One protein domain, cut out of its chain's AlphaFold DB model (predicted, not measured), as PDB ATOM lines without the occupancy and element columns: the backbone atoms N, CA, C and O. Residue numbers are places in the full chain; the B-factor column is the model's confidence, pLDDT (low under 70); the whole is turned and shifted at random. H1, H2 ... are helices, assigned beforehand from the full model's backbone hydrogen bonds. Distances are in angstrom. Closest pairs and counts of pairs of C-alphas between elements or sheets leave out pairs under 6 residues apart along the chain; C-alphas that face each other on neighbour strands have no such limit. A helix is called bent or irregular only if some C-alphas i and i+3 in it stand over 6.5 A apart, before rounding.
ATOM      1  N   SER A   5      29.034 -63.185 -45.404       71.31
ATOM      2  CA  SER A   5      29.230 -64.394 -46.211       71.31
ATOM      3  C   SER A   5      29.435 -64.075 -47.692       71.31
ATOM      4  O   SER A   5      30.230 -64.732 -48.361       71.31
ATOM      5  N   GLU A   6      28.769 -63.035 -48.194       79.69
ATOM      6  CA  GLU A   6      28.896 -62.591 -49.578       79.69
ATOM      7  C   GLU A   6      30.249 -61.931 -49.817       79.69
ATOM      8  O   GLU A   6      30.865 -62.237 -50.835       79.69
ATOM      9  N   ILE A   7      30.758 -61.095 -48.894       81.75
ATOM     10  CA  ILE A   7      32.089 -60.485 -49.055       81.75
ATOM     11  C   ILE A   7      33.200 -61.539 -48.972       81.75
ATOM     12  O   ILE A   7      34.067 -61.555 -49.844       81.75
ATOM     13  N   ILE A   8      33.132 -62.484 -48.025       81.25
ATOM     14  CA  ILE A   8      34.110 -63.580 -47.907       81.25
ATOM     15  C   ILE A   8      34.098 -64.448 -49.167       81.25
ATOM     16  O   ILE A   8      35.149 -64.712 -49.754       81.25
ATOM     17  N   GLN A   9      32.916 -64.875 -49.620       83.12
ATOM     18  CA  GLN A   9      32.792 -65.687 -50.829       83.12
ATOM     19  C   GLN A   9      33.289 -64.926 -52.063       83.12
ATOM     20  O   GLN A   9      34.024 -65.480 -52.881       83.12
ATOM     21  N   SER A  10      32.932 -63.646 -52.162       81.19
ATOM     22  CA  SER A  10      33.415 -62.739 -53.196       81.19
ATOM     23  C   SER A  10      34.942 -62.688 -53.223       81.19
ATOM     24  O   SER A  10      35.514 -62.747 -54.307       81.19
ATOM     25  N   ILE A  11      35.597 -62.591 -52.064       83.19
ATOM     26  CA  ILE A  11      37.056 -62.495 -51.961       83.19
ATOM     27  C   ILE A  11      37.717 -63.825 -52.327       83.19
ATOM     28  O   ILE A  11      38.614 -63.836 -53.167       83.19
ATOM     29  N   LYS A  12      37.216 -64.956 -51.809       82.44
ATOM     30  CA  LYS A  12      37.736 -66.304 -52.120       82.44
ATOM     31  C   LYS A  12      37.663 -66.660 -53.608       82.44
ATOM     32  O   LYS A  12      38.428 -67.490 -54.087       82.44
ATOM     33  N   GLN A  13      36.742 -66.049 -54.349       86.12
ATOM     34  CA  GLN A  13      36.585 -66.255 -55.792       86.12
ATOM     35  C   GLN A  13      37.479 -65.346 -56.649       86.12
ATOM     36  O   GLN A  13      37.427 -65.430 -57.878       86.12
ATOM     37  N   GLN A  14      38.256 -64.442 -56.046       87.75
ATOM     38  CA  GLN A  14      39.097 -63.494 -56.773       87.75
ATOM     39  C   GLN A  14      40.572 -63.794 -56.554       87.75
ATOM     40  O   GLN A  14      41.096 -63.683 -55.454       87.75
ATOM     41  N   ASN A  15      41.267 -64.081 -57.652       86.25
ATOM     42  CA  ASN A  15      42.719 -64.237 -57.621       86.25
ATOM     43  C   ASN A  15      43.436 -62.884 -57.718       86.25
ATOM     44  O   ASN A  15      44.577 -62.773 -57.284       86.25
ATOM     45  N   ASN A  16      42.786 -61.859 -58.288       90.75
ATOM     46  CA  ASN A  16      43.390 -60.542 -58.453       90.75
ATOM     47  C   ASN A  16      43.320 -59.746 -57.134       90.75
ATOM     48  O   ASN A  16      42.221 -59.368 -56.711       90.75
ATOM     49  N   PRO A  17      44.469 -59.421 -56.518       92.50
ATOM     50  CA  PRO A  17      44.521 -58.758 -55.222       92.50
ATOM     51  C   PRO A  17      43.944 -57.336 -55.244       92.50
ATOM     52  O   PRO A  17      43.400 -56.892 -54.238       92.50
ATOM     53  N   MET A  18      43.987 -56.639 -56.385       92.00
ATOM     54  CA  MET A  18      43.398 -55.300 -56.515       92.00
ATOM     55  C   MET A  18      41.871 -55.351 -56.454       92.00
ATOM     56  O   MET A  18      41.243 -54.478 -55.864       92.00
ATOM     57  N   ILE A  19      41.261 -56.395 -57.026       91.81
ATOM     58  CA  ILE A  19      39.805 -56.577 -56.957       91.81
ATOM     59  C   ILE A  19      39.390 -56.862 -55.513       91.81
ATOM     60  O   ILE A  19      38.399 -56.303 -55.045       91.81
ATOM     61  N   VAL A  20      40.158 -57.690 -54.799       92.62
ATOM     62  CA  VAL A  20      39.927 -57.970 -53.375       92.62
ATOM     63  C   VAL A  20      40.015 -56.687 -52.546       92.62
ATOM     64  O   VAL A  20      39.068 -56.374 -51.824       92.62
ATOM     65  N   ALA A  21      41.096 -55.916 -52.704       93.69
ATOM     66  CA  ALA A  21      41.297 -54.652 -51.997       93.69
ATOM     67  C   ALA A  21      40.154 -53.654 -52.250       93.69
ATOM     68  O   ALA A  21      39.587 -53.125 -51.296       93.69
ATOM     69  N   ASN A  22      39.747 -53.466 -53.511       91.44
ATOM     70  CA  ASN A  22      38.658 -52.554 -53.867       91.44
ATOM     71  C   ASN A  22      37.323 -52.975 -53.241       91.44
ATOM     72  O   ASN A  22      36.606 -52.141 -52.691       91.44
ATOM     73  N   ARG A  23      36.987 -54.272 -53.296       92.12
ATOM     74  CA  ARG A  23      35.739 -54.786 -52.710       92.12
ATOM     75  C   ARG A  23      35.716 -54.619 -51.196       92.12
ATOM     76  O   ARG A  23      34.685 -54.227 -50.653       92.12
ATOM     77  N   LEU A  24      36.839 -54.892 -50.532       93.00
ATOM     78  CA  LEU A  24      36.959 -54.711 -49.091       93.00
ATOM     79  C   LEU A  24      36.883 -53.223 -48.713       93.00
ATOM     80  O   LEU A  24      36.127 -52.879 -47.813       93.00
ATOM     81  N   SER A  25      37.559 -52.336 -49.451       93.38
ATOM     82  CA  SER A  25      37.457 -50.882 -49.255       93.38
ATOM     83  C   SER A  25      36.010 -50.387 -49.396       93.38
ATOM     84  O   SER A  25      35.489 -49.734 -48.495       93.38
ATOM     85  N   THR A  26      35.301 -50.791 -50.458       91.56
ATOM     86  CA  THR A  26      33.877 -50.455 -50.648       91.56
ATOM     87  C   THR A  26      33.004 -50.964 -49.498       91.56
ATOM     88  O   THR A  26      32.155 -50.223 -49.003       91.56
ATOM     89  N   PHE A  27      33.219 -52.202 -49.038       92.31
ATOM     90  CA  PHE A  27      32.518 -52.739 -47.868       92.31
ATOM     91  C   PHE A  27      32.746 -51.868 -46.625       92.31
ATOM     92  O   PHE A  27      31.772 -51.494 -45.976       92.31
ATOM     93  N   ILE A  28      33.998 -51.490 -46.340       93.94
ATOM     94  CA  ILE A  28      34.353 -50.652 -45.185       93.94
ATOM     95  C   ILE A  28      33.631 -49.298 -45.246       93.94
ATOM     96  O   ILE A  28      33.032 -48.898 -44.250       93.94
ATOM     97  N   VAL A  29      33.627 -48.610 -46.400       92.81
ATOM     98  CA  VAL A  29      32.913 -47.324 -46.570       92.81
ATOM     99  C   VAL A  29      31.446 -47.454 -46.181       92.81
ATOM    100  O   VAL A  29      30.926 -46.649 -45.407       92.81
ATOM    101  N   HIS A  30      30.762 -48.446 -46.756       91.69
ATOM    102  CA  HIS A  30      29.335 -48.641 -46.528       91.69
ATOM    103  C   HIS A  30      29.059 -48.998 -45.071       91.69
ATOM    104  O   HIS A  30      28.194 -48.383 -44.457       91.69
ATOM    105  N   ALA A  31      29.842 -49.917 -44.506       91.88
ATOM    106  CA  ALA A  31      29.679 -50.369 -43.133       91.88
ATOM    107  C   ALA A  31      29.912 -49.241 -42.109       91.88
ATOM    108  O   ALA A  31      29.158 -49.125 -41.143       91.88
ATOM    109  N   ILE A  32      30.902 -48.367 -42.334       92.69
ATOM    110  CA  ILE A  32      31.104 -47.170 -41.501       92.69
ATOM    111  C   ILE A  32      29.909 -46.221 -41.624       92.69
ATOM    112  O   ILE A  32      29.379 -45.769 -40.612       92.69
ATOM    113  N   ARG A  33      29.482 -45.895 -42.854       92.06
ATOM    114  CA  ARG A  33      28.394 -44.928 -43.093       92.06
ATOM    115  C   ARG A  33      27.054 -45.399 -42.528       92.06
ATOM    116  O   ARG A  33      26.260 -44.574 -42.089       92.06
ATOM    117  N   GLU A  34      26.808 -46.705 -42.545       92.38
ATOM    118  CA  GLU A  34      25.615 -47.328 -41.960       92.38
ATOM    119  C   GLU A  34      25.733 -47.520 -40.436       92.38
ATOM    120  O   GLU A  34      24.747 -47.871 -39.789       92.38
ATOM    121  N   GLY A  35      26.910 -47.271 -39.850       90.38
ATOM    122  CA  GLY A  35      27.172 -47.449 -38.422       90.38
ATOM    123  C   GLY A  35      27.232 -48.912 -37.979       90.38
ATOM    124  O   GLY A  35      27.101 -49.187 -36.789       90.38
ATOM    125  N   SER A  36      27.407 -49.854 -38.912       91.62
ATOM    126  CA  SER A  36      27.498 -51.286 -38.600       91.62
ATOM    127  C   SER A  36      28.884 -51.704 -38.105       91.62
ATOM    128  O   SER A  36      29.009 -52.748 -37.475       91.62
ATOM    129  N   ILE A  37      29.919 -50.912 -38.400       93.00
ATOM    130  CA  ILE A  37      31.256 -51.070 -37.817       93.00
ATOM    131  C   ILE A  37      31.745 -49.745 -37.241       93.00
ATOM    132  O   ILE A  37      31.402 -48.669 -37.741       93.00
ATOM    133  N   ASN A  38      32.575 -49.824 -36.207       93.25
ATOM    134  CA  ASN A  38      33.228 -48.663 -35.618       93.25
ATOM    135  C   ASN A  38      34.541 -48.308 -36.358       93.25
ATOM    136  O   ASN A  38      35.022 -49.036 -37.231       93.25
ATOM    137  N   LEU A  39      35.141 -47.159 -36.018       94.06
ATOM    138  CA  LEU A  39      36.384 -46.695 -36.651       94.06
ATOM    139  C   LEU A  39      37.570 -47.645 -36.407       94.06
ATOM    140  O   LEU A  39      38.420 -47.784 -37.283       94.06
ATOM    141  N   TYR A  40      37.634 -48.297 -35.245       94.75
ATOM    142  CA  TYR A  40      38.708 -49.232 -34.921       94.75
ATOM    143  C   TYR A  40      38.619 -50.506 -35.775       94.75
ATOM    144  O   TYR A  40      39.606 -50.918 -36.379       94.75
ATOM    145  N   GLU A  41      37.426 -51.078 -35.926       95.44
ATOM    146  CA  GLU A  41      37.159 -52.205 -36.826       95.44
ATOM    147  C   GLU A  41      37.513 -51.865 -38.276       95.44
ATOM    148  O   GLU A  41      38.203 -52.624 -38.960       95.44
ATOM    149  N   ALA A  42      37.101 -50.683 -38.734       95.56
ATOM    150  CA  ALA A  42      37.443 -50.209 -40.063       95.56
ATOM    151  C   ALA A  42      38.952 -49.996 -40.256       95.56
ATOM    152  O   ALA A  42      39.487 -50.328 -41.313       95.56
ATOM    153  N   TYR A  43      39.645 -49.489 -39.232       95.94
ATOM    154  CA  TYR A  43      41.101 -49.353 -39.210       95.94
ATOM    155  C   TYR A  43      41.803 -50.709 -39.372       95.94
ATOM    156  O   TYR A  43      42.736 -50.824 -40.173       95.94
ATOM    157  N   LEU A  44      41.334 -51.745 -38.671       95.69
ATOM    158  CA  LEU A  44      41.882 -53.099 -38.790       95.69
ATOM    159  C   LEU A  44      41.660 -53.671 -40.196       95.69
ATOM    160  O   LEU A  44      42.604 -54.149 -40.830       95.69
ATOM    161  N   LEU A  45      40.437 -53.557 -40.723       95.69
ATOM    162  CA  LEU A  45      40.107 -54.031 -42.069       95.69
ATOM    163  C   LEU A  45      40.871 -53.270 -43.161       95.69
ATOM    164  O   LEU A  45      41.317 -53.879 -44.134       95.69
ATOM    165  N   ASN A  46      41.086 -51.961 -43.003       96.50
ATOM    166  CA  ASN A  46      41.890 -51.187 -43.949       96.50
ATOM    167  C   ASN A  46      43.374 -51.603 -43.928       96.50
ATOM    168  O   ASN A  46      44.045 -51.579 -44.962       96.50
ATOM    169  N   GLY A  47      43.882 -52.081 -42.788       96.06
ATOM    170  CA  GLY A  47      45.183 -52.747 -42.724       96.06
ATOM    171  C   GLY A  47      45.266 -53.957 -43.667       96.06
ATOM    172  O   GLY A  47      46.266 -54.131 -44.370       96.06
ATOM    173  N   GLU A  48      44.198 -54.753 -43.757       95.31
ATOM    174  CA  GLU A  48      44.098 -55.859 -44.717       95.31
ATOM    175  C   GLU A  48      43.991 -55.363 -46.167       95.31
ATOM    176  O   GLU A  48      44.664 -55.902 -47.050       95.31
ATOM    177  N   VAL A  49      43.228 -54.291 -46.426       95.56
ATOM    178  CA  VAL A  49      43.168 -53.633 -47.751       95.56
ATOM    179  C   VAL A  49      44.573 -53.260 -48.236       95.56
ATOM    180  O   VAL A  49      44.949 -53.596 -49.363       95.56
ATOM    181  N   ILE A  50      45.389 -52.638 -47.378       96.56
ATOM    182  CA  ILE A  50      46.770 -52.245 -47.703       96.56
ATOM    183  C   ILE A  50      47.639 -53.466 -48.037       96.56
ATOM    184  O   ILE A  50      48.416 -53.418 -48.997       96.56
ATOM    185  N   LYS A  51      47.500 -54.583 -47.306       95.00
ATOM    186  CA  LYS A  51      48.219 -55.830 -47.629       95.00
ATOM    187  C   LYS A  51      47.834 -56.359 -49.012       95.00
ATOM    188  O   LYS A  51      48.715 -56.787 -49.764       95.00
ATOM    189  N   TRP A  52      46.549 -56.322 -49.366       94.31
ATOM    190  CA  TRP A  52      46.077 -56.740 -50.688       94.31
ATOM    191  C   TRP A  52      46.580 -55.809 -51.794       94.31
ATOM    192  O   TRP A  52      47.156 -56.300 -52.765       94.31
ATOM    193  N   TYR A  53      46.503 -54.485 -51.624       94.88
ATOM    194  CA  TYR A  53      47.115 -53.549 -52.576       94.88
ATOM    195  C   TYR A  53      48.605 -53.828 -52.771       94.88
ATOM    196  O   TYR A  53      49.077 -53.925 -53.906       94.88
ATOM    197  N   ARG A  54      49.334 -54.073 -51.675       95.31
ATOM    198  CA  ARG A  54      50.746 -54.450 -51.729       95.31
ATOM    199  C   ARG A  54      50.999 -55.722 -52.518       95.31
ATOM    200  O   ARG A  54      51.923 -55.744 -53.332       95.31
ATOM    201  N   LYS A  55      50.189 -56.771 -52.347       94.31
ATOM    202  CA  LYS A  55      50.282 -57.975 -53.195       94.31
ATOM    203  C   LYS A  55      50.135 -57.609 -54.683       94.31
ATOM    204  O   LYS A  55      50.881 -58.140 -55.501       94.31
ATOM    205  N   GLY A  56      49.248 -56.674 -55.029       94.06
ATOM    206  CA  GLY A  56      49.027 -56.224 -56.410       94.06
ATOM    207  C   GLY A  56      50.230 -55.552 -57.072       94.06
ATOM    208  O   GLY A  56      50.531 -55.852 -58.230       94.06
ATOM    209  N   TYR A  57      50.951 -54.690 -56.353       93.81
ATOM    210  CA  TYR A  57      52.111 -53.989 -56.925       93.81
ATOM    211  C   TYR A  57      53.461 -54.684 -56.695       93.81
ATOM    212  O   TYR A  57      54.428 -54.389 -57.395       93.81
ATOM    213  N   THR A  58      53.558 -55.631 -55.754       93.31
ATOM    214  CA  THR A  58      54.812 -56.373 -55.499       93.31
ATOM    215  C   THR A  58      54.896 -57.712 -56.227       93.31
ATOM    216  O   THR A  58      55.999 -58.155 -56.554       93.31
ATOM    217  N   GLN A  59      53.770 -58.381 -56.497       91.75
ATOM    218  CA  GLN A  59      53.800 -59.681 -57.164       91.75
ATOM    219  C   GLN A  59      53.936 -59.527 -58.689       91.75
ATOM    220  O   GLN A  59      53.111 -58.859 -59.325       91.75
ATOM    221  N   PRO A  60      54.903 -60.222 -59.323       87.00
ATOM    222  CA  PRO A  60      55.132 -60.137 -60.768       87.00
ATOM    223  C   PRO A  60      53.945 -60.550 -61.646       87.00
ATOM    224  O   PRO A  60      53.922 -60.197 -62.822       87.00
ATOM    225  N   ALA A  61      52.995 -61.315 -61.102       91.19
ATOM    226  CA  ALA A  61      51.808 -61.775 -61.820       91.19
ATOM    227  C   ALA A  61      50.807 -60.644 -62.116       91.19
ATOM    228  O   ALA A  61      50.084 -60.729 -63.105       91.19
ATOM    229  N   TRP A  62      50.779 -59.592 -61.288       91.06
ATOM    230  CA  TRP A  62      49.777 -58.523 -61.377       91.06
ATOM    231  C   TRP A  62      50.356 -57.208 -61.886       91.06
ATOM    232  O   TRP A  62      49.695 -56.532 -62.670       91.06
ATOM    233  N   LYS A  63      51.583 -56.859 -61.465       87.00
ATOM    234  CA  LYS A  63      52.298 -55.629 -61.868       87.00
ATOM    235  C   LYS A  63      51.430 -54.366 -61.799       87.00
ATOM    236  O   LYS A  63      51.500 -53.517 -62.685       87.00
ATOM    237  N   SER A  64      50.572 -54.262 -60.786       92.06
ATOM    238  CA  SER A  64      49.733 -53.074 -60.633       92.06
ATOM    239  C   SER A  64      50.607 -51.867 -60.266       92.06
ATOM    240  O   SER A  64      51.544 -52.030 -59.481       92.06
ATOM    241  N   PRO A  65      50.355 -50.674 -60.828       93.00
ATOM    242  CA  PRO A  65      51.088 -49.476 -60.438       93.00
ATOM    243  C   PRO A  65      50.716 -49.070 -59.010       93.00
ATOM    244  O   PRO A  65      49.593 -49.310 -58.560       93.00
ATOM    245  N   VAL A  66      51.648 -48.423 -58.309       94.69
ATOM    246  CA  VAL A  66      51.335 -47.756 -57.043       94.69
ATOM    247  C   VAL A  66      50.774 -46.381 -57.354       94.69
ATOM    248  O   VAL A  66      51.470 -45.544 -57.927       94.69
ATOM    249  N   LEU A  67      49.529 -46.135 -56.964       92.19
ATOM    250  CA  LEU A  67      48.855 -44.856 -57.155       92.19
ATOM    251  C   LEU A  67      49.089 -43.930 -55.956       92.19
ATOM    252  O   LEU A  67      49.383 -44.369 -54.842       92.19
ATOM    253  N   VAL A  68      48.890 -42.630 -56.177       92.69
ATOM    254  CA  VAL A  68      48.866 -41.627 -55.103       92.69
ATOM    255  C   VAL A  68      47.830 -41.994 -54.042       92.69
ATOM    256  O   VAL A  68      48.098 -41.881 -52.849       92.69
ATOM    257  N   SER A  69      46.673 -42.499 -54.465       91.94
ATOM    258  CA  SER A  69      45.592 -42.891 -53.566       91.94
ATOM    259  C   SER A  69      46.010 -44.027 -52.611       91.94
ATOM    260  O   SER A  69      45.703 -43.980 -51.421       91.94
ATOM    261  N   ASN A  70      46.861 -44.961 -53.064       93.69
ATOM    262  CA  ASN A  70      47.465 -45.968 -52.185       93.69
ATOM    263  C   ASN A  70      48.388 -45.329 -51.139       93.69
ATOM    264  O   ASN A  70      48.377 -45.730 -49.975       93.69
ATOM    265  N   CYS A  71      49.177 -44.330 -51.538       95.44
ATOM    266  CA  CYS A  71      50.053 -43.600 -50.622       95.44
ATOM    267  C   CYS A  71      49.229 -42.832 -49.577       95.44
ATOM    268  O   CYS A  71      49.568 -42.864 -48.393       95.44
ATOM    269  N   LEU A  72      48.127 -42.199 -49.987       94.38
ATOM    270  CA  LEU A  72      47.220 -41.494 -49.083       94.38
ATOM    271  C   LEU A  72      46.543 -42.445 -48.087       94.38
ATOM    272  O   LEU A  72      46.540 -42.160 -46.892       94.38
ATOM    273  N   ALA A  73      46.045 -43.596 -48.545       95.06
ATOM    274  CA  ALA A  73      45.453 -44.608 -47.671       95.06
ATOM    275  C   ALA A  73      46.453 -45.109 -46.610       95.06
ATOM    276  O   ALA A  73      46.097 -45.259 -45.441       95.06
ATOM    277  N   ILE A  74      47.724 -45.311 -46.985       97.00
ATOM    278  CA  ILE A  74      48.787 -45.711 -46.046       97.00
ATOM    279  C   ILE A  74      49.136 -44.576 -45.075       97.00
ATOM    280  O   ILE A  74      49.325 -44.833 -43.887       97.00
ATOM    281  N   LEU A  75      49.191 -43.326 -45.544       96.69
ATOM    282  CA  LEU A  75      49.418 -42.159 -44.684       96.69
ATOM    283  C   LEU A  75      48.303 -42.022 -43.640       96.69
ATOM    284  O   LEU A  75      48.577 -41.877 -42.451       96.69
ATOM    285  N   ASN A  76      47.044 -42.144 -44.057       95.88
ATOM    286  CA  ASN A  76      45.909 -42.106 -43.141       95.88
ATOM    287  C   ASN A  76      45.942 -43.279 -42.146       95.88
ATOM    288  O   ASN A  76      45.725 -43.076 -40.951       95.88
ATOM    289  N   GLN A  77      46.286 -44.488 -42.610       96.31
ATOM    290  CA  GLN A  77      46.496 -45.646 -41.736       96.31
ATOM    291  C   GLN A  77      47.605 -45.380 -40.709       96.31
ATOM    292  O   GLN A  77      47.464 -45.762 -39.552       96.31
ATOM    293  N   LYS A  78      48.689 -44.701 -41.106       96.19
ATOM    294  CA  LYS A  78      49.804 -44.335 -40.223       96.19
ATOM    295  C   LYS A  78      49.373 -43.355 -39.133       96.19
ATOM    296  O   LYS A  78      49.773 -43.512 -37.986       96.19
ATOM    297  N   LEU A  79      48.551 -42.360 -39.460       95.19
ATOM    298  CA  LEU A  79      48.005 -41.443 -38.454       95.19
ATOM    299  C   LEU A  79      47.067 -42.179 -37.486       95.19
ATOM    300  O   LEU A  79      47.169 -42.009 -36.272       95.19
ATOM    301  N   LEU A  80      46.200 -43.051 -38.006       95.00
ATOM    302  CA  LEU A  80      45.292 -43.855 -37.184       95.00
ATOM    303  C   LEU A  80      46.024 -44.900 -36.333       95.00
ATOM    304  O   LEU A  80      45.578 -45.190 -35.226       95.00
ATOM    305  N   SER A  81      47.178 -45.412 -36.767       94.56
ATOM    306  CA  SER A  81      47.967 -46.333 -35.946       94.56
ATOM    307  C   SER A  81      48.554 -45.654 -34.708       94.56
ATOM    308  O   SER A  81      48.755 -46.319 -33.702       94.56
ATOM    309  N   HIS A  82      48.768 -44.334 -34.728       92.25
ATOM    310  CA  HIS A  82      49.115 -43.578 -33.517       92.25
ATOM    311  C   HIS A  82      47.940 -43.397 -32.554       92.25
ATOM    312  O   HIS A  82      48.154 -43.186 -31.362       92.25
ATOM    313  N   ILE A  83      46.710 -43.477 -33.057       92.31
ATOM    314  CA  ILE A  83      45.492 -43.418 -32.246       92.31
ATOM    315  C   ILE A  83      45.197 -44.797 -31.634       92.31
ATOM    316  O   ILE A  83      44.889 -44.910 -30.445       92.31
ATOM    317  N   PHE A  84      45.304 -45.857 -32.438       92.31
ATOM    318  CA  PHE A  84      44.834 -47.189 -32.067       92.31
ATOM    319  C   PHE A  84      45.919 -48.162 -31.609       92.31
ATOM    320  O   PHE A  84      45.637 -48.984 -30.736       92.31
ATOM    321  N   ASP A  85      47.142 -48.055 -32.115       85.88
ATOM    322  CA  ASP A  85      48.199 -49.044 -31.899       85.88
ATOM    323  C   ASP A  85      49.427 -48.476 -31.174       85.88
ATOM    324  O   ASP A  85      49.515 -47.303 -30.818       85.88
ATOM    325  N   GLY A  86      50.383 -49.365 -30.899       75.06
ATOM    326  CA  GLY A  86      51.694 -49.020 -30.361       75.06
ATOM    327  C   GLY A  86      52.765 -48.825 -31.441       75.06
ATOM    328  O   GLY A  86      52.587 -49.153 -32.616       75.06
ATOM    329  N   ASN A  87      53.937 -48.365 -31.000       77.00
ATOM    330  CA  ASN A  87      55.069 -47.977 -31.853       77.00
ATOM    331  C   ASN A  87      55.476 -49.024 -32.911       77.00
ATOM    332  O   ASN A  87      55.865 -48.652 -34.014       77.00
ATOM    333  N   THR A  88      55.367 -50.325 -32.625       78.50
ATOM    334  CA  THR A  88      55.790 -51.385 -33.559       78.50
ATOM    335  C   THR A  88      54.926 -51.468 -34.821       78.50
ATOM    336  O   THR A  88      55.462 -51.625 -35.918       78.50
ATOM    337  N   VAL A  89      53.597 -51.377 -34.696       83.94
ATOM    338  CA  VAL A  89      52.690 -51.442 -35.860       83.94
ATOM    339  C   VAL A  89      52.861 -50.190 -36.713       83.94
ATOM    340  O   VAL A  89      53.037 -50.271 -37.929       83.94
ATOM    341  N   THR A  90      52.931 -49.046 -36.043       86.50
ATOM    342  CA  THR A  90      53.225 -47.743 -36.630       86.50
ATOM    343  C   THR A  90      54.517 -47.738 -37.454       86.50
ATOM    344  O   THR A  90      54.524 -47.233 -38.576       86.50
ATOM    345  N   GLU A  91      55.597 -48.338 -36.950       91.75
ATOM    346  CA  GLU A  91      56.878 -48.431 -37.664       91.75
ATOM    347  C   GLU A  91      56.788 -49.314 -38.921       91.75
ATOM    348  O   GLU A  91      57.391 -49.026 -39.955       91.75
ATOM    349  N   ASN A  92      56.001 -50.391 -38.871       93.50
ATOM    350  CA  ASN A  92      55.775 -51.219 -40.054       93.50
ATOM    351  C   ASN A  92      54.988 -50.456 -41.126       93.50
ATOM    352  O   ASN A  92      55.359 -50.506 -42.299       93.50
ATOM    353  N   ILE A  93      53.953 -49.707 -40.736       95.56
ATOM    354  CA  ILE A  93      53.175 -48.878 -41.668       95.56
ATOM    355  C   ILE A  93      54.049 -47.758 -42.253       95.56
ATOM    356  O   ILE A  93      53.970 -47.498 -43.450       95.56
ATOM    357  N   TYR A  94      54.941 -47.153 -41.458       96.56
ATOM    358  CA  TYR A  94      55.920 -46.173 -41.945       96.56
ATOM    359  C   TYR A  94      56.768 -46.731 -43.096       96.56
ATOM    360  O   TYR A  94      56.844 -46.134 -44.173       96.56
ATOM    361  N   LYS A  95      57.349 -47.924 -42.908       96.81
ATOM    362  CA  LYS A  95      58.154 -48.597 -43.942       96.81
ATOM    363  C   LYS A  95      57.342 -48.903 -45.196       96.81
ATOM    364  O   LYS A  95      57.854 -48.740 -46.302       96.81
ATOM    365  N   LEU A  96      56.086 -49.319 -45.031       96.88
ATOM    366  CA  LEU A  96      55.167 -49.530 -46.152       96.88
ATOM    367  C   LEU A  96      54.868 -48.225 -46.898       96.88
ATOM    368  O   LEU A  96      54.854 -48.226 -48.127       96.88
ATOM    369  N   GLY A  97      54.692 -47.114 -46.181       97.31
ATOM    370  CA  GLY A  97      54.514 -45.788 -46.773       97.31
ATOM    371  C   GLY A  97      55.712 -45.386 -47.628       97.31
ATOM    372  O   GLY A  97      55.543 -45.009 -48.785       97.31
ATOM    373  N   LEU A  98      56.932 -45.544 -47.110       97.75
ATOM    374  CA  LEU A  98      58.150 -45.266 -47.878       97.75
ATOM    375  C   LEU A  98      58.316 -46.193 -49.092       97.75
ATOM    376  O   LEU A  98      58.774 -45.747 -50.146       97.75
ATOM    377  N   GLU A  99      57.942 -47.472 -48.969       97.56
ATOM    378  CA  GLU A  99      57.943 -48.413 -50.094       97.56
ATOM    379  C   GLU A  99      56.986 -47.950 -51.198       97.56
ATOM    380  O   GLU A  99      57.408 -47.828 -52.350       97.56
ATOM    381  N   ALA A 100      55.733 -47.648 -50.844       96.56
ATOM    382  CA  ALA A 100      54.719 -47.171 -51.779       96.56
ATOM    383  C   ALA A 100      55.140 -45.848 -52.433       96.56
ATOM    384  O   ALA A 100      55.116 -45.733 -53.657       96.56
ATOM    385  N   TYR A 101      55.631 -44.893 -51.640       96.25
ATOM    386  CA  TYR A 101      56.119 -43.607 -52.134       96.25
ATOM    387  C   TYR A 101      57.242 -43.761 -53.164       96.25
ATOM    388  O   TYR A 101      57.212 -43.138 -54.220       96.25
ATOM    389  N   ARG A 102      58.212 -44.644 -52.900       95.88
ATOM    390  CA  ARG A 102      59.318 -44.917 -53.828       95.88
ATOM    391  C   ARG A 102      58.850 -45.580 -55.128       95.88
ATOM    392  O   ARG A 102      59.495 -45.411 -56.162       95.88
ATOM    393  N   LEU A 103      57.804 -46.401 -55.056       95.50
ATOM    394  CA  LEU A 103      57.265 -47.149 -56.193       95.50
ATOM    395  C   LEU A 103      56.239 -46.353 -57.009       95.50
ATOM    396  O   LEU A 103      55.970 -46.732 -58.147       95.50
ATOM    397  N   ASN A 104      55.680 -45.275 -56.458       94.25
ATOM    398  CA  ASN A 104      54.792 -44.381 -57.185       94.25
ATOM    399  C   ASN A 104      55.560 -43.655 -58.305       94.25
ATOM    400  O   ASN A 104      56.629 -43.070 -58.098       94.25
ATOM    401  N   ASP A 105      55.025 -43.720 -59.522       89.81
ATOM    402  CA  ASP A 105      55.664 -43.158 -60.710       89.81
ATOM    403  C   ASP A 105      55.099 -41.796 -61.124       89.81
ATOM    404  O   ASP A 105      55.662 -41.182 -62.032       89.81
ATOM    405  N   ASP A 106      54.075 -41.286 -60.433       88.62
ATOM    406  CA  ASP A 106      53.500 -39.973 -60.714       88.62
ATOM    407  C   ASP A 106      54.552 -38.878 -60.481       88.62
ATOM    408  O   ASP A 106      55.198 -38.811 -59.433       88.62
ATOM    409  N   LYS A 107      54.788 -38.056 -61.508       83.50
ATOM    410  CA  LYS A 107      55.789 -36.972 -61.503       83.50
ATOM    411  C   LYS A 107      55.168 -35.584 -61.466       83.50
ATOM    412  O   LYS A 107      55.901 -34.596 -61.535       83.50
ATOM    413  N   ARG A 108      53.838 -35.491 -61.416       86.38
ATOM    414  CA  ARG A 108      53.156 -34.206 -61.265       86.38
ATOM    415  C   ARG A 108      53.465 -33.642 -59.883       86.38
ATOM    416  O   ARG A 108      53.710 -34.395 -58.942       86.38
ATOM    417  N   LYS A 109      53.457 -32.313 -59.771       87.50
ATOM    418  CA  LYS A 109      53.478 -31.673 -58.454       87.50
ATOM    419  C   LYS A 109      52.263 -32.145 -57.684       87.50
ATOM    420  O   LYS A 109      51.183 -32.229 -58.266       87.50
ATOM    421  N   HIS A 110      52.453 -32.453 -56.410       89.62
ATOM    422  CA  HIS A 110      51.342 -32.870 -55.586       89.62
ATOM    423  C   HIS A 110      51.535 -32.444 -54.145       89.62
ATOM    424  O   HIS A 110      52.457 -32.892 -53.474       89.62
ATOM    425  N   TYR A 111      50.607 -31.640 -53.631       88.25
ATOM    426  CA  TYR A 111      50.718 -31.034 -52.297       88.25
ATOM    427  C   TYR A 111      50.914 -32.053 -51.150       88.25
ATOM    428  O   TYR A 111      51.519 -31.705 -50.141       88.25
ATOM    429  N   ILE A 112      50.463 -33.311 -51.295       90.62
ATOM    430  CA  ILE A 112      50.788 -34.405 -50.362       90.62
ATOM    431  C   ILE A 112      52.090 -35.096 -50.743       90.62
ATOM    432  O   ILE A 112      52.945 -35.278 -49.876       90.62
ATOM    433  N   MET A 113      52.253 -35.491 -52.010       93.94
ATOM    434  CA  MET A 113      53.403 -36.312 -52.407       93.94
ATOM    435  C   MET A 113      54.728 -35.562 -52.269       93.94
ATOM    436  O   MET A 113      55.710 -36.149 -51.824       93.94
ATOM    437  N   ASP A 114      54.733 -34.253 -52.525       92.56
ATOM    438  CA  ASP A 114      55.908 -33.382 -52.411       92.56
ATOM    439  C   ASP A 114      56.473 -33.343 -50.978       92.56
ATOM    440  O   ASP A 114      57.664 -33.096 -50.774       92.56
ATOM    441  N   LYS A 115      55.629 -33.609 -49.970       95.00
ATOM    442  CA  LYS A 115      55.986 -33.618 -48.542       95.00
ATOM    443  C   LYS A 115      55.720 -34.962 -47.865       95.00
ATOM    444  O   LYS A 115      55.754 -35.046 -46.638       95.00
ATOM    445  N   TYR A 116      55.507 -36.025 -48.639       95.94
ATOM    446  CA  TYR A 116      54.981 -37.293 -48.135       95.94
ATOM    447  C   TYR A 116      55.799 -37.886 -46.985       95.94
ATOM    448  O   TYR A 116      55.246 -38.261 -45.956       95.94
ATOM    449  N   ALA A 117      57.128 -37.911 -47.127       95.88
ATOM    450  CA  ALA A 117      58.019 -38.435 -46.093       95.88
ATOM    451  C   ALA A 117      57.921 -37.651 -44.773       95.88
ATOM    452  O   ALA A 117      57.961 -38.257 -43.710       95.88
ATOM    453  N   LEU A 118      57.730 -36.327 -44.835       96.56
ATOM    454  CA  LEU A 118      57.496 -35.505 -43.643       96.56
ATOM    455  C   LEU A 118      56.124 -35.811 -43.036       96.56
ATOM    456  O   LEU A 118      55.990 -35.913 -41.821       96.56
ATOM    457  N   PHE A 119      55.103 -35.985 -43.876       97.19
ATOM    458  CA  PHE A 119      53.751 -36.284 -43.412       97.19
ATOM    459  C   PHE A 119      53.618 -37.660 -42.751       97.19
ATOM    460  O   PHE A 119      52.822 -37.803 -41.826       97.19
ATOM    461  N   LEU A 120      54.436 -38.648 -43.128       96.44
ATOM    462  CA  LEU A 120      54.496 -39.941 -42.428       96.44
ATOM    463  C   LEU A 120      54.929 -39.828 -40.950       96.44
ATOM    464  O   LEU A 120      54.676 -40.751 -40.166       96.44
ATOM    465  N   GLU A 121      55.557 -38.711 -40.579       94.62
ATOM    466  CA  GLU A 121      56.039 -38.389 -39.229       94.62
ATOM    467  C   GLU A 121      55.212 -37.271 -38.565       94.62
ATOM    468  O   GLU A 121      55.605 -36.713 -37.540       94.62
ATOM    469  N   ALA A 122      54.054 -36.917 -39.137       95.25
ATOM    470  CA  ALA A 122      53.281 -35.758 -38.702       95.25
ATOM    471  C   ALA A 122      52.717 -35.868 -37.277       95.25
ATOM    472  O   ALA A 122      52.381 -34.834 -36.707       95.25
ATOM    473  N   GLN A 123      52.621 -37.064 -36.684       91.25
ATOM    474  CA  GLN A 123      51.936 -37.271 -35.401       91.25
ATOM    475  C   GLN A 123      52.459 -36.381 -34.261       91.25
ATOM    476  O   GLN A 123      51.683 -35.963 -33.409       91.25
ATOM    477  N   ASP A 124      53.760 -36.072 -34.268       88.12
ATOM    478  CA  ASP A 124      54.430 -35.300 -33.215       88.12
ATOM    479  C   ASP A 124      54.565 -33.814 -33.594       88.12
ATOM    480  O   ASP A 124      55.206 -33.029 -32.893       88.12
ATOM    481  N   SER A 125      53.971 -33.404 -34.721       95.75
ATOM    482  CA  SER A 125      54.090 -32.061 -35.281       95.75
ATOM    483  C   SER A 125      52.714 -31.443 -35.528       95.75
ATOM    484  O   SER A 125      52.131 -31.624 -36.602       95.75
ATOM    485  N   PRO A 126      52.209 -30.618 -34.590       96.25
ATOM    486  CA  PRO A 126      50.958 -29.886 -34.779       96.25
ATOM    487  C   PRO A 126      50.931 -29.059 -36.072       96.25
ATOM    488  O   PRO A 126      49.892 -28.948 -36.715       96.25
ATOM    489  N   ALA A 127      52.080 -28.520 -36.496       97.50
ATOM    490  CA  ALA A 127      52.192 -27.775 -37.747       97.50
ATOM    491  C   ALA A 127      51.900 -28.654 -38.976       97.50
ATOM    492  O   ALA A 127      51.143 -28.240 -39.853       97.50
ATOM    493  N   LEU A 128      52.458 -29.870 -39.027       97.38
ATOM    494  CA  LEU A 128      52.203 -30.808 -40.124       97.38
ATOM    495  C   LEU A 128      50.772 -31.357 -40.080       97.38
ATOM    496  O   LEU A 128      50.150 -31.500 -41.130       97.38
ATOM    497  N   LEU A 129      50.222 -31.610 -38.886       97.31
ATOM    498  CA  LEU A 129      48.827 -32.038 -38.731       97.31
ATOM    499  C   LEU A 129      47.845 -30.962 -39.207       97.31
ATOM    500  O   LEU A 129      46.916 -31.277 -39.945       97.31
ATOM    501  N   HIS A 130      48.062 -29.690 -38.858       97.62
ATOM    502  CA  HIS A 130      47.239 -28.589 -39.369       97.62
ATOM    503  C   HIS A 130      47.352 -28.423 -40.886       97.62
ATOM    504  O   HIS A 130      46.368 -28.084 -41.541       97.62
ATOM    505  N   GLU A 131      48.528 -28.669 -41.461       96.06
ATOM    506  CA  GLU A 131      48.709 -28.637 -42.910       96.06
ATOM    507  C   GLU A 131      47.923 -29.755 -43.606       96.06
ATOM    508  O   GLU A 131      47.157 -29.471 -44.528       96.06
ATOM    509  N   LEU A 132      48.030 -30.998 -43.125       94.94
ATOM    510  CA  LEU A 132      47.245 -32.131 -43.628       94.94
ATOM    511  C   LEU A 132      45.734 -31.905 -43.465       94.94
ATOM    512  O   LEU A 132      44.964 -32.130 -44.400       94.94
ATOM    513  N   GLN A 133      45.310 -31.381 -42.314       94.50
ATOM    514  CA  GLN A 133      43.917 -31.025 -42.048       94.50
ATOM    515  C   GLN A 133      43.423 -29.936 -43.016       94.50
ATOM    516  O   GLN A 133      42.321 -30.032 -43.553       94.50
ATOM    517  N   SER A 134      44.240 -28.912 -43.279       93.62
ATOM    518  CA  SER A 134      43.929 -27.855 -44.249       93.62
ATOM    519  C   SER A 134      43.799 -28.408 -45.669       93.62
ATOM    520  O   SER A 134      42.875 -28.030 -46.394       93.62
ATOM    521  N   ILE A 135      44.688 -29.333 -46.046       92.00
ATOM    522  CA  ILE A 135      44.640 -30.033 -47.329       92.00
ATOM    523  C   ILE A 135      43.317 -30.799 -47.468       92.00
ATOM    524  O   ILE A 135      42.625 -30.613 -48.466       92.00
ATOM    525  N   ARG A 136      42.937 -31.602 -46.464       91.19
ATOM    526  CA  ARG A 136      41.674 -32.359 -46.445       91.19
ATOM    527  C   ARG A 136      40.454 -31.436 -46.542       91.19
ATOM    528  O   ARG A 136      39.573 -31.658 -47.366       91.19
ATOM    529  N   ASN A 137      40.422 -30.372 -45.739       90.69
ATOM    530  CA  ASN A 137      39.282 -29.453 -45.642       90.69
ATOM    531  C   ASN A 137      39.079 -28.561 -46.877       90.69
ATOM    532  O   ASN A 137      38.023 -27.949 -47.012       90.69
ATOM    533  N   ASN A 138      40.088 -28.439 -47.742       89.00
ATOM    534  CA  ASN A 138      40.023 -27.650 -48.974       89.00
ATOM    535  C   ASN A 138      40.239 -28.517 -50.222       89.00
ATOM    536  O   ASN A 138      40.649 -27.996 -51.260       89.00
ATOM    537  N   ALA A 139      39.984 -29.825 -50.125       86.00
ATOM    538  CA  ALA A 139      40.116 -30.773 -51.230       86.00
ATOM    539  C   ALA A 139      39.339 -30.333 -52.486       86.00
ATOM    540  O   ALA A 139      39.820 -30.487 -53.604       86.00
ATOM    541  N   ASP A 140      38.167 -29.721 -52.299       85.56
ATOM    542  CA  ASP A 140      37.301 -29.186 -53.356       85.56
ATOM    543  C   ASP A 140      37.883 -27.960 -54.082       85.56
ATOM    544  O   ASP A 140      37.499 -27.665 -55.214       85.56
ATOM    545  N   LYS A 141      38.808 -27.240 -53.440       85.38
ATOM    546  CA  LYS A 141      39.435 -26.014 -53.964       85.38
ATOM    547  C   LYS A 141      40.827 -26.251 -54.538       85.38
ATOM    548  O   LYS A 141      41.431 -25.313 -55.059       85.38
ATOM    549  N   GLN A 142      41.369 -27.455 -54.393       82.88
ATOM    550  CA  GLN A 142      42.701 -27.782 -54.881       82.88
ATOM    551  C   GLN A 142      42.702 -27.927 -56.400       82.88
ATOM    552  O   GLN A 142      41.753 -28.421 -57.008       82.88
ATOM    553  N   SER A 143      43.787 -27.461 -57.015       80.38
ATOM    554  CA  SER A 143      43.968 -27.601 -58.452       80.38
ATOM    555  C   SER A 143      44.153 -29.069 -58.804       80.38
ATOM    556  O   SER A 143      45.023 -29.736 -58.250       80.38
ATOM    557  N   TYR A 144      43.400 -29.548 -59.792       76.31
ATOM    558  CA  TYR A 144      43.616 -30.879 -60.356       76.31
ATOM    559  C   TYR A 144      45.024 -31.030 -60.964       76.31
ATOM    560  O   TYR A 144      45.585 -32.128 -60.976       76.31
ATOM    561  N   ASP A 145      45.610 -29.925 -61.440       81.06
ATOM    562  CA  ASP A 145      46.956 -29.900 -62.024       81.06
ATOM    563  C   ASP A 145      48.053 -30.166 -60.981       81.06
ATOM    564  O   ASP A 145      49.110 -30.693 -61.331       81.06
ATOM    565  N   ASP A 146      47.771 -29.872 -59.707       79.88
ATOM    566  CA  ASP A 146      48.629 -30.180 -58.556       79.88
ATOM    567  C   ASP A 146      48.233 -31.520 -57.897       79.88
ATOM    568  O   ASP A 146      48.502 -31.748 -56.717       79.88
ATOM    569  N   GLY A 147      47.563 -32.398 -58.654       77.44
ATOM    570  CA  GLY A 147      47.091 -33.708 -58.209       77.44
ATOM    571  C   GLY A 147      45.740 -33.656 -57.476       77.44
ATOM    572  O   GLY A 147      45.486 -32.736 -56.709       77.44
ATOM    573  N   PRO A 148      44.827 -34.617 -57.703       79.94
ATOM    574  CA  PRO A 148      43.548 -34.647 -56.999       79.94
ATOM    575  C   PRO A 148      43.692 -35.136 -55.550       79.94
ATOM    576  O   PRO A 148      44.441 -36.073 -55.269       79.94
ATOM    577  N   TYR A 149      42.884 -34.586 -54.638       81.12
ATOM    578  CA  TYR A 149      42.743 -35.167 -53.302       81.12
ATOM    579  C   TYR A 149      41.780 -36.342 -53.362       81.12
ATOM    580  O   TYR A 149      40.609 -36.180 -53.708       81.12
ATOM    581  N   HIS A 150      42.262 -37.519 -52.984       83.12
ATOM    582  CA  HIS A 150      41.465 -38.738 -52.945       83.12
ATOM    583  C   HIS A 150      40.700 -38.839 -51.613       83.12
ATOM    584  O   HIS A 150      41.038 -39.636 -50.741       83.12
ATOM    585  N   PHE A 151      39.686 -37.979 -51.423       79.75
ATOM    586  CA  PHE A 151      38.821 -37.992 -50.223       79.75
ATOM    587  C   PHE A 151      37.989 -39.277 -50.095       79.75
ATOM    588  O   PHE A 151      37.383 -39.534 -49.057       79.75
ATOM    589  N   ASP A 152      37.954 -40.070 -51.159       83.12
ATOM    590  CA  ASP A 152      37.382 -41.400 -51.259       83.12
ATOM    591  C   ASP A 152      38.330 -42.510 -50.781       83.12
ATOM    592  O   ASP A 152      37.969 -43.676 -50.883       83.12
ATOM    593  N   GLU A 153      39.497 -42.185 -50.218       88.19
ATOM    594  CA  GLU A 153      40.379 -43.152 -49.552       88.19
ATOM    595  C   GLU A 153      40.185 -43.138 -48.033       88.19
ATOM    596  O   GLU A 153      39.993 -42.081 -47.426       88.19
ATOM    597  N   PHE A 154      40.272 -44.312 -47.395       90.56
ATOM    598  CA  PHE A 154      40.055 -44.481 -45.952       90.56
ATOM    599  C   PHE A 154      40.875 -43.467 -45.121       90.56
ATOM    600  O   PHE A 154      42.065 -43.283 -45.399       90.56
ATOM    601  N   PRO A 155      40.289 -42.816 -44.092       88.75
ATOM    602  CA  PRO A 155      38.951 -43.029 -43.523       88.75
ATOM    603  C   PRO A 155      37.814 -42.258 -44.210       88.75
ATOM    604  O   PRO A 155      36.772 -42.009 -43.597       88.75
ATOM    605  N   PHE A 156      37.989 -41.928 -45.487       87.44
ATOM    606  CA  PHE A 156      37.010 -41.248 -46.325       87.44
ATOM    607  C   PHE A 156      36.683 -39.849 -45.778       87.44
ATOM    608  O   PHE A 156      37.462 -39.244 -45.037       87.44
ATOM    609  N   GLU A 157      35.506 -39.334 -46.115       87.94
ATOM    610  CA  GLU A 157      34.933 -38.130 -45.502       87.94
ATOM    611  C   GLU A 157      34.430 -38.354 -44.063       87.94
ATOM    612  O   GLU A 157      34.011 -37.409 -43.401       87.94
ATOM    613  N   CYS A 158      34.439 -39.598 -43.571       88.56
ATOM    614  CA  CYS A 158      33.830 -39.952 -42.291       88.56
ATOM    615  C   CYS A 158      34.666 -39.495 -41.090       88.56
ATOM    616  O   CYS A 158      34.099 -39.153 -40.053       88.56
ATOM    617  N   PHE A 159      35.998 -39.492 -41.211       90.94
ATOM    618  CA  PHE A 159      36.892 -39.127 -40.113       90.94
ATOM    619  C   PHE A 159      38.099 -38.316 -40.589       90.94
ATOM    620  O   PHE A 159      38.553 -38.426 -41.725       90.94
ATOM    621  N   SER A 160      38.650 -37.526 -39.670       93.06
ATOM    622  CA  SER A 160      39.860 -36.725 -39.865       93.06
ATOM    623  C   SER A 160      40.894 -37.147 -38.816       93.06
ATOM    624  O   SER A 160      40.821 -36.674 -37.674       93.06
ATOM    625  N   PRO A 161      41.821 -38.072 -39.145       94.12
ATOM    626  CA  PRO A 161      42.866 -38.517 -38.221       94.12
ATOM    627  C   PRO A 161      43.682 -37.350 -37.661       94.12
ATOM    628  O   PRO A 161      44.069 -37.357 -36.495       94.12
ATOM    629  N   GLU A 162      43.890 -36.320 -38.481       95.75
ATOM    630  CA  GLU A 162      44.614 -35.110 -38.119       95.75
ATOM    631  C   GLU A 162      43.919 -34.365 -36.972       95.75
ATOM    632  O   GLU A 162      44.566 -33.995 -35.994       95.75
ATOM    633  N   THR A 163      42.593 -34.196 -37.058       94.81
ATOM    634  CA  THR A 163      41.788 -33.553 -36.005       94.81
ATOM    635  C   THR A 163      41.865 -34.344 -34.701       94.81
ATOM    636  O   THR A 163      42.119 -33.768 -33.646       94.81
ATOM    637  N   ILE A 164      41.704 -35.669 -34.775       94.31
ATOM    638  CA  ILE A 164      41.723 -36.547 -33.597       94.31
ATOM    639  C   ILE A 164      43.070 -36.450 -32.866       94.31
ATOM    640  O   ILE A 164      43.099 -36.366 -31.636       94.31
ATOM    641  N   LEU A 165      44.182 -36.453 -33.610       93.69
ATOM    642  CA  LEU A 165      45.527 -36.325 -33.045       93.69
ATOM    643  C   LEU A 165      45.755 -34.948 -32.408       93.69
ATOM    644  O   LEU A 165      46.269 -34.879 -31.294       93.69
ATOM    645  N   LEU A 166      45.331 -33.866 -33.072       95.12
ATOM    646  CA  LEU A 166      45.446 -32.497 -32.550       95.12
ATOM    647  C   LEU A 166      44.675 -32.299 -31.237       95.12
ATOM    648  O   LEU A 166      45.138 -31.586 -30.349       95.12
ATOM    649  N   GLU A 167      43.515 -32.938 -31.103       93.00
ATOM    650  CA  GLU A 167      42.667 -32.853 -29.909       93.00
ATOM    651  C   GLU A 167      43.077 -33.842 -28.802       93.00
ATOM    652  O   GLU A 167      42.510 -33.824 -27.710       93.00
ATOM    653  N   GLY A 168      44.046 -34.731 -29.061       85.25
ATOM    654  CA  GLY A 168      44.402 -35.818 -28.142       85.25
ATOM    655  C   GLY A 168      43.269 -36.837 -27.943       85.25
ATOM    656  O   GLY A 168      43.241 -37.562 -26.945       85.25
ATOM    657  N   GLY A 169      42.325 -36.905 -28.888       78.81
ATOM    658  CA  GLY A 169      41.059 -37.633 -28.779       78.81
ATOM    659  C   GLY A 169      41.165 -39.153 -28.909       78.81
ATOM    660  O   GLY A 169      40.151 -39.839 -28.853       78.81
ATOM    661  N   GLY A 170      42.367 -39.717 -29.062       72.12
ATOM    662  CA  GLY A 170      42.529 -41.156 -29.295       72.12
ATOM    663  C   GLY A 170      41.989 -42.051 -28.170       72.12
ATOM    664  O   GLY A 170      41.546 -43.164 -28.425       72.12
ATOM    665  N   HIS A 171      41.947 -41.542 -26.936       73.31
ATOM    666  CA  HIS A 171      41.386 -42.237 -25.773       73.31
ATOM    667  C   HIS A 171      39.850 -42.345 -25.784       73.31
ATOM    668  O   HIS A 171      39.293 -43.076 -24.969       73.31
ATOM    669  N   LEU A 172      39.168 -41.612 -26.671       77.56
ATOM    670  CA  LEU A 172      37.707 -41.579 -26.763       77.56
ATOM    671  C   LEU A 172      37.131 -42.758 -27.557       77.56
ATOM    672  O   LEU A 172      35.921 -42.968 -27.541       77.56
ATOM    673  N   PHE A 173      37.974 -43.512 -28.264       85.56
ATOM    674  CA  PHE A 173      37.526 -44.616 -29.101       85.56
ATOM    675  C   PHE A 173      37.626 -45.945 -28.360       85.56
ATOM    676  O   PHE A 173      38.703 -46.358 -27.922       85.56
ATOM    677  N   GLU A 174      36.500 -46.646 -28.271       81.56
ATOM    678  CA  GLU A 174      36.491 -48.036 -27.838       81.56
ATOM    679  C   GLU A 174      37.188 -48.918 -28.878       81.56
ATOM    680  O   GLU A 174      36.926 -48.832 -30.078       81.56
ATOM    681  N   LYS A 175      38.083 -49.787 -28.401       90.06
ATOM    682  CA  LYS A 175      38.808 -50.768 -29.221       90.06
ATOM    683  C   LYS A 175      38.112 -52.124 -29.170       90.06
ATOM    684  O   LYS A 175      38.724 -53.139 -28.843       90.06
ATOM    685  N   THR A 176      36.807 -52.114 -29.401       89.88
ATOM    686  CA  THR A 176      35.964 -53.309 -29.431       89.88
ATOM    687  C   THR A 176      35.855 -53.817 -30.863       89.88
ATOM    688  O   THR A 176      35.794 -53.031 -31.811       89.88
ATOM    689  N   ILE A 177      35.884 -55.138 -31.011       93.06
ATOM    690  CA  ILE A 177      35.751 -55.831 -32.290       93.06
ATOM    691  C   ILE A 177      34.556 -56.765 -32.138       93.06
ATOM    692  O   ILE A 177      34.495 -57.523 -31.170       93.06
ATOM    693  N   GLN A 178      33.601 -56.668 -33.051       92.94
ATOM    694  CA  GLN A 178      32.485 -57.594 -33.153       92.94
ATOM    695  C   GLN A 178      32.978 -58.931 -33.716       92.94
ATOM    696  O   GLN A 178      33.832 -58.951 -34.611       92.94
ATOM    697  N   ASP A 179      32.404 -60.037 -33.240       90.50
ATOM    698  CA  ASP A 179      32.747 -61.400 -33.671       90.50
ATOM    699  C   ASP A 179      32.724 -61.530 -35.207       90.50
ATOM    700  O   ASP A 179      33.573 -62.178 -35.823       90.50
ATOM    701  N   GLU A 180      31.783 -60.848 -35.869       87.75
ATOM    702  CA  GLU A 180      31.663 -60.849 -37.322       87.75
ATOM    703  C   GLU A 180      32.883 -60.264 -38.040       87.75
ATOM    704  O   GLU A 180      33.245 -60.755 -39.117       87.75
ATOM    705  N   ILE A 181      33.494 -59.228 -37.464       91.56
ATOM    706  CA  ILE A 181      34.667 -58.546 -38.015       91.56
ATOM    707  C   ILE A 181      35.940 -59.316 -37.689       91.56
ATOM    708  O   ILE A 181      36.797 -59.453 -38.566       91.56
ATOM    709  N   GLU A 182      36.047 -59.869 -36.480       91.69
ATOM    710  CA  GLU A 182      37.163 -60.741 -36.108       91.69
ATOM    711  C   GLU A 182      37.260 -61.937 -37.066       91.69
ATOM    712  O   GLU A 182      38.301 -62.153 -37.693       91.69
ATOM    713  N   ASP A 183      36.148 -62.638 -37.286       89.38
ATOM    714  CA  ASP A 183      36.069 -63.748 -38.236       89.38
ATOM    715  C   ASP A 183      36.460 -63.335 -39.662       89.38
ATOM    716  O   ASP A 183      37.151 -64.075 -40.366       89.38
ATOM    717  N   LEU A 184      36.011 -62.158 -40.118       90.75
ATOM    718  CA  LEU A 184      36.362 -61.653 -41.446       90.75
ATOM    719  C   LEU A 184      37.878 -61.449 -41.566       90.75
ATOM    720  O   LEU A 184      38.471 -61.858 -42.565       90.75
ATOM    721  N   ILE A 185      38.515 -60.860 -40.552       91.62
ATOM    722  CA  ILE A 185      39.972 -60.665 -40.516       91.62
ATOM    723  C   ILE A 185      40.699 -62.015 -40.539       91.62
ATOM    724  O   ILE A 185      41.673 -62.170 -41.285       91.62
ATOM    725  N   VAL A 186      40.226 -63.003 -39.775       90.56
ATOM    726  CA  VAL A 186      40.794 -64.362 -39.771       90.56
ATOM    727  C   VAL A 186      40.728 -64.977 -41.169       90.56
ATOM    728  O   VAL A 186      41.750 -65.415 -41.700       90.56
ATOM    729  N   GLU A 187      39.563 -64.950 -41.810       88.12
ATOM    730  CA  GLU A 187      39.356 -65.519 -43.148       88.12
ATOM    731  C   GLU A 187      40.230 -64.849 -44.223       88.12
ATOM    732  O   GLU A 187      40.771 -65.530 -45.102       88.12
ATOM    733  N   LEU A 188      40.438 -63.530 -44.131       88.44
ATOM    734  CA  LEU A 188      41.335 -62.788 -45.026       88.44
ATOM    735  C   LEU A 188      42.800 -63.224 -44.904       88.44
ATOM    736  O   LEU A 188      43.528 -63.171 -45.895       88.44
ATOM    737  N   ASN A 189      43.234 -63.651 -43.714       86.06
ATOM    738  CA  ASN A 189      44.612 -64.077 -43.454       86.06
ATOM    739  C   ASN A 189      44.838 -65.586 -43.686       86.06
ATOM    740  O   ASN A 189      45.987 -66.019 -43.774       86.06
ATOM    741  N   LEU A 190      43.770 -66.382 -43.813       84.38
ATOM    742  CA  LEU A 190      43.834 -67.797 -44.213       84.38
ATOM    743  C   LEU A 190      43.843 -68.003 -45.740       84.38
ATOM    744  O   LEU A 190      44.077 -69.125 -46.193       84.38
ATOM    745  N   THR A 191      43.576 -66.945 -46.514       68.12
ATOM    746  CA  THR A 191      43.492 -66.956 -47.987       68.12
ATOM    747  C   THR A 191      44.799 -66.502 -48.644       68.12
ATOM    748  O   THR A 191      45.263 -67.207 -49.567       68.12
TER     749      THR A 191
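AT A GLANCE: This is residues 5 to 191 of the 191 residues of an uncharacterized protein of Paenibacillus rhizovicinus (UniProt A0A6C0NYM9). Four long helices, H2 to H5, run up and down side by side in a zigzag row, with H1 and H10 packed at one end of the row and H6, H7 and H8 gathered at the other. After H8 the backbone passes through the short H9 and a link along one edge of the row, and comes back beside H1 as H10. The printed part has 187 residues with ten named helices, H1 to H10 in order along the chain, and no named strand; the class is all helix. It is compact, with a radius of gyration of the C-alphas of 16.1 A, and spans 43 by 40 by 32 A.

IN THESE COORDINATES: H1 covers residues 5 to 12 and begins at C-alpha 5 at (29.230, -64.394, -46.211). H2, residues 17 to 33, is 24.5 A long from first to last C-alpha. H3, residues 39 to 58, is the longest helix, with 20 residues and 28.1 A. H4, residues 68 to 84, measures 24.0 A and starts at C-alpha 68 at (48.866, -41.627, -55.103). H5, residues 87 to 103, measures 24.5 A. H6, residues 113 to 119, is irregular: C-alphas 114 and 117 are 8.4 A apart. H7, residues 126 to 137, measures 16.0 A. Residues 138 to 160 hold no named element. H8 covers residues 161 to 166 and H9 residues 169 to 172. H10, residues 179 to 190, measures 16.6 A and ends at C-alpha 190 at (43.834, -67.797, -44.213).

HOW THE PARTS SIT: H1 and H2 form a helical hairpin at a shallow tilt of 23 degrees, and H2 touches H1 with residues 20 to 27 alone; their closest C-alphas, those of Ile 11 and Val 20, are 5.5 A apart. H2 and H3 form another hairpin, opposite ways at a shallow tilt of 16 degrees, with the closest C-alphas, those of Ala 21 and Val 49, at 4.8 A. H3, H4 and H5 are an up and down bundle, each helix running against the one before it. H3 and H4 touch at a steep tilt of 38 degrees, closest at the C-alphas of Tyr 43 and Gln 77, 7.0 A. H4 and H5 touch at a shallow tilt of 8 degrees, closest at the C-alphas of Ser 81 and Thr 90, 5.5 A. H3 and H5 are near each other, with 12 pairs of C-alphas within 10 A. H4 is the hub, touching H3, H5, H8 and H9; with H9 it only just touches, with 3 pairs of C-alphas within 8 A, closest at those of Ile 83 and Gly 170, 4.8 A. H6 only just touches H5 and only just touches H7, with 3 pairs of C-alphas within 8 A in each case; the closest are those of Leu 98 and Ala 117, 7.1 A, and those of Phe 119 and Leu 128, 6.6 A. H8 touches H7, closest at the C-alphas of Leu 129 and Glu 162, 5.2 A. It touches H4 with the C-alphas of Leu 79 and Pro 161 closest, 5.9 A. H10 touches H3 at a shallow tilt of 15 degrees, the same way, closest at the C-alphas of Leu 45 and Ile 185, 6.8 A. H10 only just touches H1, with 3 pairs of C-alphas within 8 A, closest at those of Ile 8 and Leu 184, 7.1 A. H2 and H10 are apart. Every O i to N i+4 pair is within hydrogen-bond range in H1, H2, H3, H5, H7, H8 and H10; in H4 it is 11 of 13, in H6 1 of 3 beside 3 of 4 O i to N i+3 pairs, and H9 is too short for such a pair.

THE WHOLE: The two C-alphas farthest apart, those of Gln 13 and Ala 127, are 45.3 A apart, while those of Ser 5 and Thr 191, the first and last printed, are 14.6 A apart. The printed part has no cut. The link from H7 to H8, 23 residues, is long. The mean pLDDT of the printed part is 90.5, and residue 191, the chain's last, is the one under 70.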